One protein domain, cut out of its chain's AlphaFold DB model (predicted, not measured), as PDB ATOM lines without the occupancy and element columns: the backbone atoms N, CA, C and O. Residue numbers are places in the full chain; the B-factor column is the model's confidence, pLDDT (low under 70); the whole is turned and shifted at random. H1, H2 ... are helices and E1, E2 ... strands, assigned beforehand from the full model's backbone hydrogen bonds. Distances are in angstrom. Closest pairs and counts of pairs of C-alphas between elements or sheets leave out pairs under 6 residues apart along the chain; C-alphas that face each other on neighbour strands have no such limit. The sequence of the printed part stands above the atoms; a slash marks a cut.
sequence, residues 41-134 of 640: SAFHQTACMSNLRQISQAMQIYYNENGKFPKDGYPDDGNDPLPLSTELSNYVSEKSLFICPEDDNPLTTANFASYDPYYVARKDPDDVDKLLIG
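AT A GLANCE: This is residues 41 to 134 of the 640 residues of a protein of Planctomycetes bacterium (UniProt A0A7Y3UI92). One long helix, H1, runs the length of a body made largely of loops, and the rest of the printed part is gathered to one side of it: short H3 packs on it, short H2 is near it, and H4 lies farther out. The last stretch, residues 119 to 134, runs out in a narrow loop and folds back, so that it ends in the short strand E1 beside H1. The printed part has 94 residues, with four named helices and one named strand in the order H1, H2, H3, H4, E1. The class is mostly helix, though under half of the residues are in named elements. The whole is compact, with a radius of gyration of the C-alphas of 13.1 A, and spans 39 by 30 by 22 A.

IN THESE COORDINATES: Find C-alpha 41 at (-2.718, -46.675, -13.926); from there H1, residues 41 to 66, runs 36.6 A to C-alpha 66 at (25.685, -25.476, -22.911). Read on to H2 at residues 84 to 87, 5.1 A long, and H3 at residues 95 to 98, 5.8 A long. Next comes H4, residues 106 to 111, 8.5 A long. E1, residues 131 to 134, runs 10.0 A and ends at C-alpha 134, at (12.843, -40.915, -11.895).

HOW THE PARTS SIT: Start on H1, which touches H3 with its residues 51 to 55 alone; the closest C-alphas, those of Asn 51 and Leu 97, are 5.3 A apart. H2 and H3 only just touch, with 3 pairs of C-alphas within 8 A, the closest being Ser 85 and Lys 95 at 6.0 A. H1 and H2 are near each other, and so are H3 and H4. H4 is apart from H1, and only just apart from H2, the closest C-alphas being 8.4 A apart. Look next at H1 and E1, which have 4 pairs of C-alphas within 8 A; the closest C-alphas, those of Leu 52 and Ile 133, are 7.1 A apart. E1 pairs with no named strand, but its residues 132 to 133 pair antiparallel with residues 119 to 120. In H1 and H4 every O i to N i+4 pair is within hydrogen-bond range; H2 and H3 are too short for such a pair, and each has its one O i to N i+3 pair within range.

THE WHOLE: The C-alphas farthest apart are those of Pro 106 and Asp 126, at 40.3 A. The printed part has no cut. The links from H1 to H2, 17 residues, and from H4 to E1, 19 residues, are long. The mean pLDDT of the printed part is 73.7; look for values under 70 at residues 41 to 43, 72 to 82, 106, 123 to 132 and 134.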
ATOM      1  N   SER A  41      -4.082 -46.814 -14.463       61.72
ATOM      2  CA  SER A  41      -2.718 -46.675 -13.926       61.72
ATOM      3  C   SER A  41      -1.649 -47.210 -14.889       61.72
ATOM      4  O   SER A  41      -0.589 -46.608 -15.052       61.72
ATOM      5  N   ALA A  42      -1.946 -48.289 -15.626       62.53
ATOM      6  CA  ALA A  42      -1.061 -48.810 -16.674       62.53
ATOM      7  C   ALA A  42      -0.941 -47.859 -17.888       62.53
ATOM      8  O   ALA A  42       0.123 -47.748 -18.507       62.53
ATOM      9  N   PHE A  43      -2.022 -47.152 -18.235       65.75
ATOM     10  CA  PHE A  43      -2.012 -46.140 -19.295       65.75
ATOM     11  C   PHE A  43      -1.227 -44.885 -18.883       65.75
ATOM     12  O   PHE A  43      -0.372 -44.425 -19.645       65.75
ATOM     13  N   HIS A  44      -1.460 -44.373 -17.670       77.44
ATOM     14  CA  HIS A  44      -0.723 -43.236 -17.109       77.44
ATOM     15  C   HIS A  44       0.779 -43.510 -17.011       77.44
ATOM     16  O   HIS A  44       1.580 -42.661 -17.400       77.44
ATOM     17  N   GLN A  45       1.165 -44.736 -16.651       72.94
ATOM     18  CA  GLN A  45       2.565 -45.141 -16.652       72.94
ATOM     19  C   GLN A  45       3.206 -45.045 -18.038       72.94
ATOM     20  O   GLN A  45       4.326 -44.556 -18.178       72.94
ATOM     21  N   THR A  46       2.518 -45.525 -19.076       74.94
ATOM     22  CA  THR A  46       3.064 -45.488 -20.441       74.94
ATOM     23  C   THR A  46       3.295 -44.044 -20.889       74.94
ATOM     24  O   THR A  46       4.331 -43.740 -21.483       74.94
ATOM     25  N   ALA A  47       2.366 -43.144 -20.554       80.75
ATOM     26  CA  ALA A  47       2.509 -41.715 -20.806       80.75
ATOM     27  C   ALA A  47       3.662 -41.100 -19.994       80.75
ATOM     28  O   ALA A  47       4.498 -40.407 -20.565       80.75
ATOM     29  N   CYS A  48       3.783 -41.425 -18.705       79.75
ATOM     30  CA  CYS A  48       4.887 -40.970 -17.861       79.75
ATOM     31  C   CYS A  48       6.259 -41.389 -18.406       79.75
ATOM     32  O   CYS A  48       7.152 -40.556 -18.540       79.75
ATOM     33  N   MET A  49       6.419 -42.651 -18.808       76.25
ATOM     34  CA  MET A  49       7.675 -43.128 -19.397       76.25
ATOM     35  C   MET A  49       7.989 -42.449 -20.731       76.25
ATOM     36  O   MET A  49       9.155 -42.224 -21.055       76.25
ATOM     37  N   SER A  50       6.963 -42.106 -21.510       80.38
ATOM     38  CA  SER A  50       7.130 -41.294 -22.716       80.38
ATOM     39  C   SER A  50       7.574 -39.867 -22.384       80.38
ATOM     40  O   SER A  50       8.414 -39.318 -23.094       80.38
ATOM     41  N   ASN A  51       7.034 -39.266 -21.320       85.62
ATOM     42  CA  ASN A  51       7.416 -37.930 -20.861       85.62
ATOM     43  C   ASN A  51       8.878 -37.911 -20.399       85.62
ATOM     44  O   ASN A  51       9.664 -37.142 -20.944       85.62
ATOM     45  N   LEU A  52       9.271 -38.825 -19.505       80.25
ATOM     46  CA  LEU A  52      10.647 -38.936 -19.003       80.25
ATOM     47  C   LEU A  52      11.678 -39.111 -20.127       80.25
ATOM     48  O   LEU A  52      12.742 -38.502 -20.097       80.25
ATOM     49  N   ARG A  53      11.365 -39.917 -21.150       79.25
ATOM     50  CA  ARG A  53      12.247 -40.086 -22.318       79.25
ATOM     51  C   ARG A  53      12.417 -38.800 -23.119       79.25
ATOM     52  O   ARG A  53      13.531 -38.505 -23.530       79.25
ATOM     53  N   GLN A  54      11.335 -38.059 -23.348       85.31
ATOM     54  CA  GLN A  54      11.386 -36.800 -24.097       85.31
ATOM     55  C   GLN A  54      12.128 -35.710 -23.319       85.31
ATOM     56  O   GLN A  54      12.956 -35.019 -23.901       85.31
ATOM     57  N   ILE A  55      11.876 -35.599 -22.010       85.19
ATOM     58  CA  ILE A  55      12.594 -34.672 -21.125       85.19
ATOM     59  C   ILE A  55      14.086 -34.996 -21.154       85.19
ATOM     60  O   ILE A  55      14.902 -34.124 -21.416       85.19
ATOM     61  N   SER A  56      14.440 -36.267 -20.987       79.25
ATOM     62  CA  SER A  56      15.839 -36.670 -20.976       79.25
ATOM     63  C   SER A  56      16.552 -36.425 -22.313       79.25
ATOM     64  O   SER A  56      17.682 -35.952 -22.318       79.25
ATOM     65  N   GLN A  57      15.892 -36.655 -23.454       82.44
ATOM     66  CA  GLN A  57      16.445 -36.277 -24.762       82.44
ATOM     67  C   GLN A  57      16.682 -34.768 -24.873       82.44
ATOM     68  O   GLN A  57      17.713 -34.350 -25.389       82.44
ATOM     69  N   ALA A  58      15.752 -33.953 -24.373       86.69
ATOM     70  CA  ALA A  58      15.912 -32.505 -24.364       86.69
ATOM     71  C   ALA A  58      17.073 -32.049 -23.472       86.69
ATOM     72  O   ALA A  58      17.805 -31.147 -23.860       86.69
ATOM     73  N   MET A  59      17.281 -32.702 -22.327       83.19
ATOM     74  CA  MET A  59      18.420 -32.431 -21.444       83.19
ATOM     75  C   MET A  59      19.754 -32.772 -22.103       83.19
ATOM     76  O   MET A  59      20.699 -32.012 -21.952       83.19
ATOM     77  N   GLN A  60      19.821 -33.853 -22.887       81.12
ATOM     78  CA  GLN A  60      21.035 -34.172 -23.646       81.12
ATOM     79  C   GLN A  60      21.326 -33.140 -24.739       81.12
ATOM     80  O   GLN A  60      22.475 -32.776 -24.964       81.12
ATOM     81  N   ILE A  61      20.294 -32.628 -25.415       83.62
ATOM     82  CA  ILE A  61      20.480 -31.542 -26.388       83.62
ATOM     83  C   ILE A  61      20.932 -30.262 -25.673       83.62
ATOM     84  O   ILE A  61      21.849 -29.602 -26.149       83.62
ATOM     85  N   TYR A  62      20.328 -29.940 -24.525       84.00
ATOM     86  CA  TYR A  62      20.741 -28.813 -23.693       84.00
ATOM     87  C   TYR A  62      22.216 -28.932 -23.298       84.00
ATOM     88  O   TYR A  62      22.959 -27.968 -23.460       84.00
ATOM     89  N   TYR A  63      22.649 -30.109 -22.840       79.19
ATOM     90  CA  TYR A  63      24.040 -30.374 -22.481       79.19
ATOM     91  C   TYR A  63      24.986 -30.120 -23.656       79.19
ATOM     92  O   TYR A  63      25.898 -29.309 -23.542       79.19
ATOM     93  N   ASN A  64      24.700 -30.715 -24.818       78.56
ATOM     94  CA  ASN A  64      25.519 -30.549 -26.021       78.56
ATOM     95  C   ASN A  64      25.679 -29.081 -26.458       78.56
ATOM     96  O   ASN A  64      26.638 -28.747 -27.148       78.56
ATOM     97  N   GLU A  65      24.731 -28.208 -26.107       80.19
ATOM     98  CA  GLU A  65      24.792 -26.781 -26.433       80.19
ATOM     99  C   GLU A  65      25.428 -25.920 -25.331       80.19
ATOM    100  O   GLU A  65      26.006 -24.880 -25.648       80.19
ATOM    101  N   ASN A  66      25.309 -26.312 -24.059       74.38
ATOM    102  CA  ASN A  66      25.685 -25.476 -22.911       74.38
ATOM    103  C   ASN A  66      26.882 -26.016 -22.109       74.38
ATOM    104  O   ASN A  66      27.353 -25.321 -21.213       74.38
ATOM    105  N   GLY A  67      27.360 -27.229 -22.401       71.44
ATOM    106  CA  GLY A  67      28.452 -27.896 -21.679       71.44
ATOM    107  C   GLY A  67      28.110 -28.293 -20.240       71.44
ATOM    108  O   GLY A  67      28.997 -28.641 -19.474       71.44
ATOM    109  N   LYS A  68      26.835 -28.185 -19.848       73.12
ATOM    110  CA  LYS A  68      26.319 -28.566 -18.531       73.12
ATOM    111  C   LYS A  68      24.838 -28.889 -18.610       73.12
ATOM    112  O   LYS A  68      24.134 -28.375 -19.485       73.12
ATOM    113  N   PHE A  69      24.347 -29.726 -17.703       77.38
ATOM    114  CA  PHE A  69      22.913 -29.961 -17.585       77.38
ATOM    115  C   PHE A  69      22.179 -28.776 -16.927       77.38
ATOM    116  O   PHE A  69      22.809 -27.962 -16.248       77.38
ATOM    117  N   PRO A  70      20.842 -28.679 -17.094       77.88
ATOM    118  CA  PRO A  70      20.025 -27.743 -16.324       77.88
ATOM    119  C   PRO A  70      20.224 -27.945 -14.819       77.88
ATOM    120  O   PRO A  70      20.447 -29.084 -14.378       77.88
ATOM    121  N   LYS A  71      20.114 -26.862 -14.039       72.12
ATOM    122  CA  LYS A  71      20.240 -26.942 -12.578       72.12
ATOM    123  C   LYS A  71      19.129 -27.859 -12.063       72.12
ATOM    124  O   LYS A  71      17.987 -27.768 -12.495       72.12
ATOM    125  N   ASP A  72      19.435 -28.785 -11.158       66.75
ATOM    126  CA  ASP A  72      18.471 -29.794 -10.689       66.75
ATOM    127  C   ASP A  72      17.428 -29.248  -9.695       66.75
ATOM    128  O   ASP A  72      16.936 -29.979  -8.834       66.75
ATOM    129  N   GLY A  73      17.091 -27.956  -9.795       58.75
ATOM    130  CA  GLY A  73      16.048 -27.313  -8.992       58.75
ATOM    131  C   GLY A  73      16.337 -27.309  -7.490       58.75
ATOM    132  O   GLY A  73      15.424 -27.474  -6.686       58.75
ATOM    133  N   TYR A  74      17.604 -27.206  -7.076       59.12
ATOM    134  CA  TYR A  74      17.968 -27.115  -5.659       59.12
ATOM    135  C   TYR A  74      17.954 -25.653  -5.156       59.12
ATOM    136  O   TYR A  74      18.634 -24.825  -5.773       59.12
ATOM    137  N   PRO A  75      17.304 -25.313  -4.015       52.41
ATOM    138  CA  PRO A  75      16.267 -26.049  -3.278       52.41
ATOM    139  C   PRO A  75      14.857 -25.777  -3.843       52.41
ATOM    140  O   PRO A  75      14.506 -24.627  -4.110       52.41
ATOM    141  N   ASP A  76      14.020 -26.812  -3.966       54.75
ATOM    142  CA  ASP A  76      12.638 -26.687  -4.466       54.75
ATOM    143  C   ASP A  76      11.697 -26.269  -3.323       54.75
ATOM    144  O   ASP A  76      10.832 -27.013  -2.844       54.75
ATOM    145  N   ASP A  77      11.889 -25.043  -2.833       49.62
ATOM    146  CA  ASP A  77      10.772 -24.333  -2.229       49.62
ATOM    147  C   ASP A  77       9.790 -23.961  -3.354       49.62
ATOM    148  O   ASP A  77      10.175 -23.796  -4.506       49.62
ATOM    149  N   GLY A  78       8.489 -23.853  -3.068       48.78
ATOM    150  CA  GLY A  78       7.458 -23.646  -4.101       48.78
ATOM    151  C   GLY A  78       7.580 -22.368  -4.961       48.78
ATOM    152  O   GLY A  78       6.613 -22.033  -5.653       48.78
ATOM    153  N   ASN A  79       8.704 -21.642  -4.895       50.59
ATOM    154  CA  ASN A  79       9.105 -20.534  -5.748       50.59
ATOM    155  C   ASN A  79      10.374 -20.813  -6.579       50.59
ATOM    156  O   ASN A  79      11.080 -19.839  -6.853       50.59
ATOM    157  N   ASP A  80      10.660 -22.051  -7.009       57.38
ATOM    158  CA  ASP A  80      11.737 -22.291  -7.986       57.38
ATOM    159  C   ASP A  80      11.608 -21.293  -9.165       57.38
ATOM    160  O   ASP A  80      10.605 -21.300  -9.899       57.38
ATOM    161  N   PRO A  81      12.563 -20.354  -9.320       56.34
ATOM    162  CA  PRO A  81      12.486 -19.331 -10.351       56.34
ATOM    163  C   PRO A  81      12.764 -19.890 -11.752       56.34
ATOM    164  O   PRO A  81      12.435 -19.217 -12.737       56.34
ATOM    165  N   LEU A  82      13.354 -21.085 -11.858       66.88
ATOM    166  CA  LEU A  82      13.790 -21.715 -13.102       66.88
ATOM    167  C   LEU A  82      13.513 -23.232 -13.083       66.88
ATOM    168  O   LEU A  82      14.449 -24.008 -13.224       66.88
ATOM    169  N   PRO A  83      12.238 -23.668 -13.017       75.44
ATOM    170  CA  PRO A  83      11.928 -25.090 -13.096       75.44
ATOM    171  C   PRO A  83      12.407 -25.660 -14.432       75.44
ATOM    172  O   PRO A  83      12.495 -24.936 -15.437       75.44
ATOM    173  N   LEU A  84      12.596 -26.975 -14.498       80.81
ATOM    174  CA  LEU A  84      13.135 -27.668 -15.671       80.81
ATOM    175  C   LEU A  84      12.310 -27.372 -16.938       80.81
ATOM    176  O   LEU A  84      12.836 -27.234 -18.044       80.81
ATOM    177  N   SER A  85      10.995 -27.188 -16.774       83.69
ATOM    178  CA  SER A  85      10.067 -26.791 -17.843       83.69
ATOM    179  C   SER A  85      10.326 -25.398 -18.443       83.69
ATOM    180  O   SER A  85       9.854 -25.085 -19.543       83.69
ATOM    181  N   THR A  86      11.032 -24.534 -17.717       84.19
ATOM    182  CA  THR A  86      11.461 -23.199 -18.142       84.19
ATOM    183  C   THR A  86      12.831 -23.264 -18.800       84.19
ATOM    184  O   THR A  86      12.977 -22.734 -19.905       84.19
ATOM    185  N   GLU A  87      13.792 -23.961 -18.196       84.38
ATOM    186  CA  GLU A  87      15.140 -24.128 -18.755       84.38
ATOM    187  C   GLU A  87      15.119 -24.878 -20.093       84.38
ATOM    188  O   GLU A  87      15.759 -24.467 -21.061       84.38
ATOM    189  N   LEU A  88      14.284 -25.914 -20.206       87.75
ATOM    190  CA  LEU A  88      14.157 -26.715 -21.425       87.75
ATOM    191  C   LEU A  88      13.120 -26.181 -22.426       87.75
ATOM    192  O   LEU A  88      12.778 -26.867 -23.392       87.75
ATOM    193  N   SER A  89      12.611 -24.962 -22.240       87.06
ATOM    194  CA  SER A  89      11.512 -24.417 -23.055       87.06
ATOM    195  C   SER A  89      11.834 -24.269 -24.551       87.06
ATOM    196  O   SER A  89      10.920 -24.289 -25.377       87.06
ATOM    197  N   ASN A  90      13.116 -24.170 -24.916       87.94
ATOM    198  CA  ASN A  90      13.566 -24.137 -26.315       87.94
ATOM    199  C   ASN A  90      13.678 -25.532 -26.953       87.94
ATOM    200  O   ASN A  90      13.672 -25.646 -28.178       87.94
ATOM    201  N   TYR A  91      13.740 -26.585 -26.137       88.56
ATOM    202  CA  TYR A  91      13.967 -27.969 -26.562       88.56
ATOM    203  C   TYR A  91      12.687 -28.812 -26.481       88.56
ATOM    204  O   TYR A  91      12.522 -29.778 -27.225       88.56
ATOM    205  N   VAL A  92      11.744 -28.421 -25.617       87.81
ATOM    206  CA  VAL A  92      10.454 -29.090 -25.414       87.81
ATOM    207  C   VAL A  92       9.310 -28.105 -25.640       87.81
ATOM    208  O   VAL A  92       9.125 -27.154 -24.887       87.81
ATOM    209  N   SER A  93       8.492 -28.353 -26.666       82.00
ATOM    210  CA  SER A  93       7.410 -27.431 -27.048       82.00
ATOM    211  C   SER A  93       6.185 -27.476 -26.124       82.00
ATOM    212  O   SER A  93       5.464 -26.487 -26.015       82.00
ATOM    213  N   GLU A  94       5.924 -28.611 -25.469       88.38
ATOM    214  CA  GLU A  94       4.717 -28.835 -24.663       88.38
ATOM    215  C   GLU A  94       5.055 -28.915 -23.169       88.38
ATOM    216  O   GLU A  94       5.555 -29.933 -22.692       88.38
ATOM    217  N   LYS A  95       4.722 -27.871 -22.396       85.19
ATOM    218  CA  LYS A  95       4.994 -27.830 -20.943       85.19
ATOM    219  C   LYS A  95       4.284 -28.930 -20.152       85.19
ATOM    220  O   LYS A  95       4.779 -29.362 -19.118       85.19
ATOM    221  N   SER A  96       3.153 -29.434 -20.646       86.00
ATOM    222  CA  SER A  96       2.439 -30.549 -20.011       86.00
ATOM    223  C   SER A  96       3.246 -31.849 -19.971       86.00
ATOM    224  O   SER A  96       2.876 -32.759 -19.235       86.00
ATOM    225  N   LEU A  97       4.335 -31.957 -20.745       88.00
ATOM    226  CA  LEU A  97       5.256 -33.089 -20.660       88.00
ATOM    227  C   LEU A  97       5.949 -33.171 -19.298       88.00
ATOM    228  O   LEU A  97       6.227 -34.278 -18.860       88.00
ATOM    229  N   PHE A  98       6.146 -32.047 -18.605       85.94
ATOM    230  CA  PHE A  98       6.773 -31.988 -17.278       85.94
ATOM    231  C   PHE A  98       5.812 -32.312 -16.126       85.94
ATOM    232  O   PHE A  98       6.177 -32.221 -14.957       85.94
ATOM    233  N   ILE A  99       4.580 -32.719 -16.450       85.56
ATOM    234  CA  ILE A  99       3.598 -33.172 -15.471       85.56
ATOM    235  C   ILE A  99       3.496 -34.696 -15.530       85.56
ATOM    236  O   ILE A  99       3.385 -35.307 -16.603       85.56
ATOM    237  N   CYS A 100       3.538 -35.328 -14.362       82.88
ATOM    238  CA  CYS A 100       3.246 -36.744 -14.219       82.88
ATOM    239  C   CYS A 100       1.723 -36.965 -14.322       82.88
ATOM    240  O   CYS A 100       0.972 -36.300 -13.617       82.88
ATOM    241  N   PRO A 101       1.228 -37.897 -15.161       82.88
ATOM    242  CA  PRO A 101      -0.212 -38.141 -15.300       82.88
ATOM    243  C   PRO A 101      -0.934 -38.617 -14.025       82.88
ATOM    244  O   PRO A 101      -2.157 -38.524 -13.969       82.88
ATOM    245  N   GLU A 102      -0.193 -39.138 -13.041       77.06
ATOM    246  CA  GLU A 102      -0.697 -39.524 -11.709       77.06
ATOM    247  C   GLU A 102      -0.416 -38.465 -10.631       77.06
ATOM    248  O   GLU A 102      -0.786 -38.668  -9.479       77.06
ATOM    249  N   ASP A 103       0.247 -37.352 -10.965       77.50
ATOM    250  CA  ASP A 103       0.496 -36.285  -9.994       77.50
ATOM    251  C   ASP A 103      -0.757 -35.419  -9.817       77.50
ATOM    252  O   ASP A 103      -1.267 -34.806 -10.760       77.50
ATOM    253  N   ASP A 104      -1.263 -35.393  -8.587       74.69
ATOM    254  CA  ASP A 104      -2.422 -34.619  -8.162       74.69
ATOM    255  C   ASP A 104      -2.055 -33.441  -7.242       74.69
ATOM    256  O   ASP A 104      -2.945 -32.696  -6.813       74.69
ATOM    257  N   ASN A 105      -0.762 -33.221  -6.973       72.94
ATOM    258  CA  ASN A 105      -0.299 -32.127  -6.133       72.94
ATOM    259  C   ASN A 105      -0.454 -30.774  -6.866       72.94
ATOM    260  O   ASN A 105       0.167 -30.539  -7.907       72.94
ATOM    261  N   PRO A 106      -1.243 -29.823  -6.325       69.94
ATOM    262  CA  PRO A 106      -1.478 -28.531  -6.967       69.94
ATOM    263  C   PRO A 106      -0.223 -27.670  -7.151       69.94
ATOM    264  O   PRO A 106      -0.211 -26.820  -8.037       69.94
ATOM    265  N   LEU A 107       0.801 -27.845  -6.309       71.69
ATOM    266  CA  LEU A 107       2.028 -27.046  -6.368       71.69
ATOM    267  C   LEU A 107       2.878 -27.439  -7.582       71.69
ATOM    268  O   LEU A 107       3.182 -26.602  -8.427       71.69
ATOM    269  N   THR A 108       3.174 -28.730  -7.715       71.81
ATOM    270  CA  THR A 108       3.983 -29.282  -8.812       71.81
ATOM    271  C   THR A 108       3.248 -29.203 -10.149       71.81
ATOM    272  O   THR A 108       3.841 -28.862 -11.171       71.81
ATOM    273  N   THR A 109       1.931 -29.430 -10.158       74.00
ATOM    274  CA  THR A 109       1.119 -29.362 -11.386       74.00
ATOM    275  C   THR A 109       0.926 -27.936 -11.910       74.00
ATOM    276  O   THR A 109       0.876 -27.744 -13.126       74.00
ATOM    277  N   ALA A 110       0.841 -26.920 -11.042       76.56
ATOM    278  CA  ALA A 110       0.749 -25.520 -11.468       76.56
ATOM    279  C   ALA A 110       2.082 -24.978 -12.008       76.56
ATOM    280  O   ALA A 110       2.075 -24.165 -12.936       76.56
ATOM    281  N   ASN A 111       3.199 -25.453 -11.451       72.81
ATOM    282  CA  ASN A 111       4.551 -25.029 -11.818       72.81
ATOM    283  C   ASN A 111       5.187 -25.887 -12.927       72.81
ATOM    284  O   ASN A 111       6.260 -25.543 -13.410       72.81
ATOM    285  N   PHE A 112       4.509 -26.949 -13.390       81.69
ATOM    286  CA  PHE A 112       5.044 -27.919 -14.358       81.69
ATOM    287  C   PHE A 112       6.357 -28.562 -13.879       81.69
ATOM    288  O   PHE A 112       7.307 -28.650 -14.649       81.69
ATOM    289  N   ALA A 113       6.387 -28.990 -12.617       75.88
ATOM    290  CA  ALA A 113       7.585 -29.451 -11.913       75.88
ATOM    291  C   ALA A 113       7.382 -30.839 -11.269       75.88
ATOM    292  O   ALA A 113       7.885 -31.125 -10.188       75.88
ATOM    293  N   SER A 114       6.588 -31.727 -11.884       78.50
ATOM    294  CA  SER A 114       6.329 -33.057 -11.298       78.50
ATOM    295  C   SER A 114       7.569 -33.959 -11.260       78.50
ATOM    296  O   SER A 114       7.575 -34.945 -10.525       78.50
ATOM    297  N   TYR A 115       8.580 -33.676 -12.089       78.44
ATOM    298  CA  TYR A 115       9.799 -34.485 -12.199       78.44
ATOM    299  C   TYR A 115      11.042 -33.803 -11.623       78.44
ATOM    300  O   TYR A 115      12.006 -34.505 -11.334       78.44
ATOM    301  N   ASP A 116      11.010 -32.481 -11.445       74.56
ATOM    302  CA  ASP A 116      12.149 -31.655 -11.028       74.56
ATOM    303  C   ASP A 116      12.781 -32.157  -9.710       74.56
ATOM    304  O   ASP A 116      13.988 -32.396  -9.707       74.56
ATOM    305  N   PRO A 117      12.013 -32.525  -8.656       71.69
ATOM    306  CA  PRO A 117      12.582 -33.072  -7.413       71.69
ATOM    307  C   PRO A 117      13.258 -34.446  -7.548       71.69
ATOM    308  O   PRO A 117      13.847 -34.957  -6.593       71.69
ATOM    309  N   TYR A 118      13.093 -35.113  -8.693       73.06
ATOM    310  CA  TYR A 118      13.515 -36.498  -8.928       73.06
ATOM    311  C   TYR A 118      14.571 -36.625 -10.026       73.06
ATOM    312  O   TYR A 118      14.863 -37.735 -10.494       73.06
ATOM    313  N   TYR A 119      15.116 -35.490 -10.444       76.81
ATOM    314  CA  TYR A 119      16.239 -35.378 -11.349       76.81
ATOM    315  C   TYR A 119      17.524 -35.170 -10.535       76.81
ATOM    316  O   TYR A 119      17.558 -34.381  -9.598       76.81
ATOM    317  N   VAL A 120      18.572 -35.918 -10.881       77.06
ATOM    318  CA  VAL A 120      19.923 -35.748 -10.341       77.06
ATOM    319  C   VAL A 120      20.895 -35.612 -11.510       77.06
ATOM    320  O   VAL A 120      21.047 -36.550 -12.303       77.06
ATOM    321  N   ALA A 121      21.541 -34.448 -11.601       76.06
ATOM    322  CA  ALA A 121      22.653 -34.189 -12.512       76.06
ATOM    323  C   ALA A 121      23.922 -34.871 -11.988       76.06
ATOM    324  O   ALA A 121      24.159 -34.859 -10.779       76.06
ATOM    325  N   ARG A 122      24.733 -35.454 -12.873       74.00
ATOM    326  CA  ARG A 122      26.036 -36.030 -12.516       74.00
ATOM    327  C   ARG A 122      27.061 -35.603 -13.542       74.00
ATOM    328  O   ARG A 122      26.784 -35.737 -14.733       74.00
ATOM    329  N   LYS A 123      28.218 -35.193 -13.043       68.56
ATOM    330  CA  LYS A 123      29.404 -34.911 -13.832       68.56
ATOM    331  C   LYS A 123      30.351 -36.100 -13.693       68.56
ATOM    332  O   LYS A 123      30.604 -36.534 -12.572       68.56
ATOM    333  N   ASP A 124      30.749 -36.707 -14.804       58.25
ATOM    334  CA  ASP A 124      31.647 -37.872 -14.806       58.25
ATOM    335  C   ASP A 124      33.091 -37.401 -15.058       58.25
ATOM    336  O   ASP A 124      33.281 -36.597 -15.972       58.25
ATOM    337  N   PRO A 125      34.100 -37.868 -14.299       48.28
ATOM    338  CA  PRO A 125      35.501 -37.587 -14.614       48.28
ATOM    339  C   PRO A 125      35.948 -38.125 -15.990       48.28
ATOM    340  O   PRO A 125      36.853 -37.545 -16.578       48.28
ATOM    341  N   ASP A 126      35.287 -39.157 -16.538       52.03
ATOM    342  CA  ASP A 126      35.625 -39.787 -17.830       52.03
ATOM    343  C   ASP A 126      34.700 -39.339 -18.998       52.03
ATOM    344  O   ASP A 126      34.439 -40.094 -19.938       52.03
ATOM    345  N   ASP A 127      34.165 -38.112 -18.937       50.72
ATOM    346  CA  ASP A 127      33.466 -37.400 -20.034       50.72
ATOM    347  C   ASP A 127      32.119 -38.005 -20.514       50.72
ATOM    348  O   ASP A 127      31.593 -37.677 -21.582       50.72
ATOM    349  N   VAL A 128      31.490 -38.877 -19.710       49.09
ATOM    350  CA  VAL A 128      30.105 -39.337 -19.951       49.09
ATOM    351  C   VAL A 128      29.168 -38.911 -18.832       49.09
ATOM    352  O   VAL A 128      28.814 -39.672 -17.932       49.09
ATOM    353  N   ASP A 129      28.696 -37.681 -18.952       51.19
ATOM    354  CA  ASP A 129      27.662 -37.088 -18.118       51.19
ATOM    355  C   ASP A 129      26.421 -38.006 -17.989       51.19
ATOM    356  O   ASP A 129      25.721 -38.342 -18.955       51.19
ATOM    357  N   LYS A 130      26.164 -38.478 -16.758       60.34
ATOM    358  CA  LYS A 130      25.146 -39.499 -16.445       60.34
ATOM    359  C   LYS A 130      23.893 -38.853 -15.868       60.34
ATOM    360  O   LYS A 130      23.873 -38.377 -14.737       60.34
ATOM    361  N   LEU A 131      22.790 -38.946 -16.600       59.22
ATOM    362  CA  LEU A 131      21.501 -38.418 -16.167       59.22
ATOM    363  C   LEU A 131      20.658 -39.498 -15.479       59.22
ATOM    364  O   LEU A 131      20.358 -40.550 -16.064       59.22
ATOM    365  N   LEU A 132      20.188 -39.199 -14.265       68.69
ATOM    366  CA  LEU A 132      19.129 -39.963 -13.612       68.69
ATOM    367  C   LEU A 132      17.890 -39.090 -13.426       68.69
ATOM    368  O   LEU A 132      17.921 -38.101 -12.702       68.69
ATOM    369  N   ILE A 133      16.784 -39.499 -14.049       70.50
ATOM    370  CA  ILE A 133      15.466 -38.906 -13.816       70.50
ATOM    371  C   ILE A 133      14.439 -40.009 -13.544       70.50
ATOM    372  O   ILE A 133      14.209 -40.918 -14.354       70.50
ATOM    373  N   GLY A 134      13.853 -39.963 -12.350       69.94
ATOM    374  CA  GLY A 134      12.843 -40.915 -11.895       69.94
ATOM    375  C   GLY A 134      11.433 -40.338 -11.947       69.94
ATOM    376  O   GLY A 134      11.233 -39.128 -11.915       69.94
TER     377      GLY A 134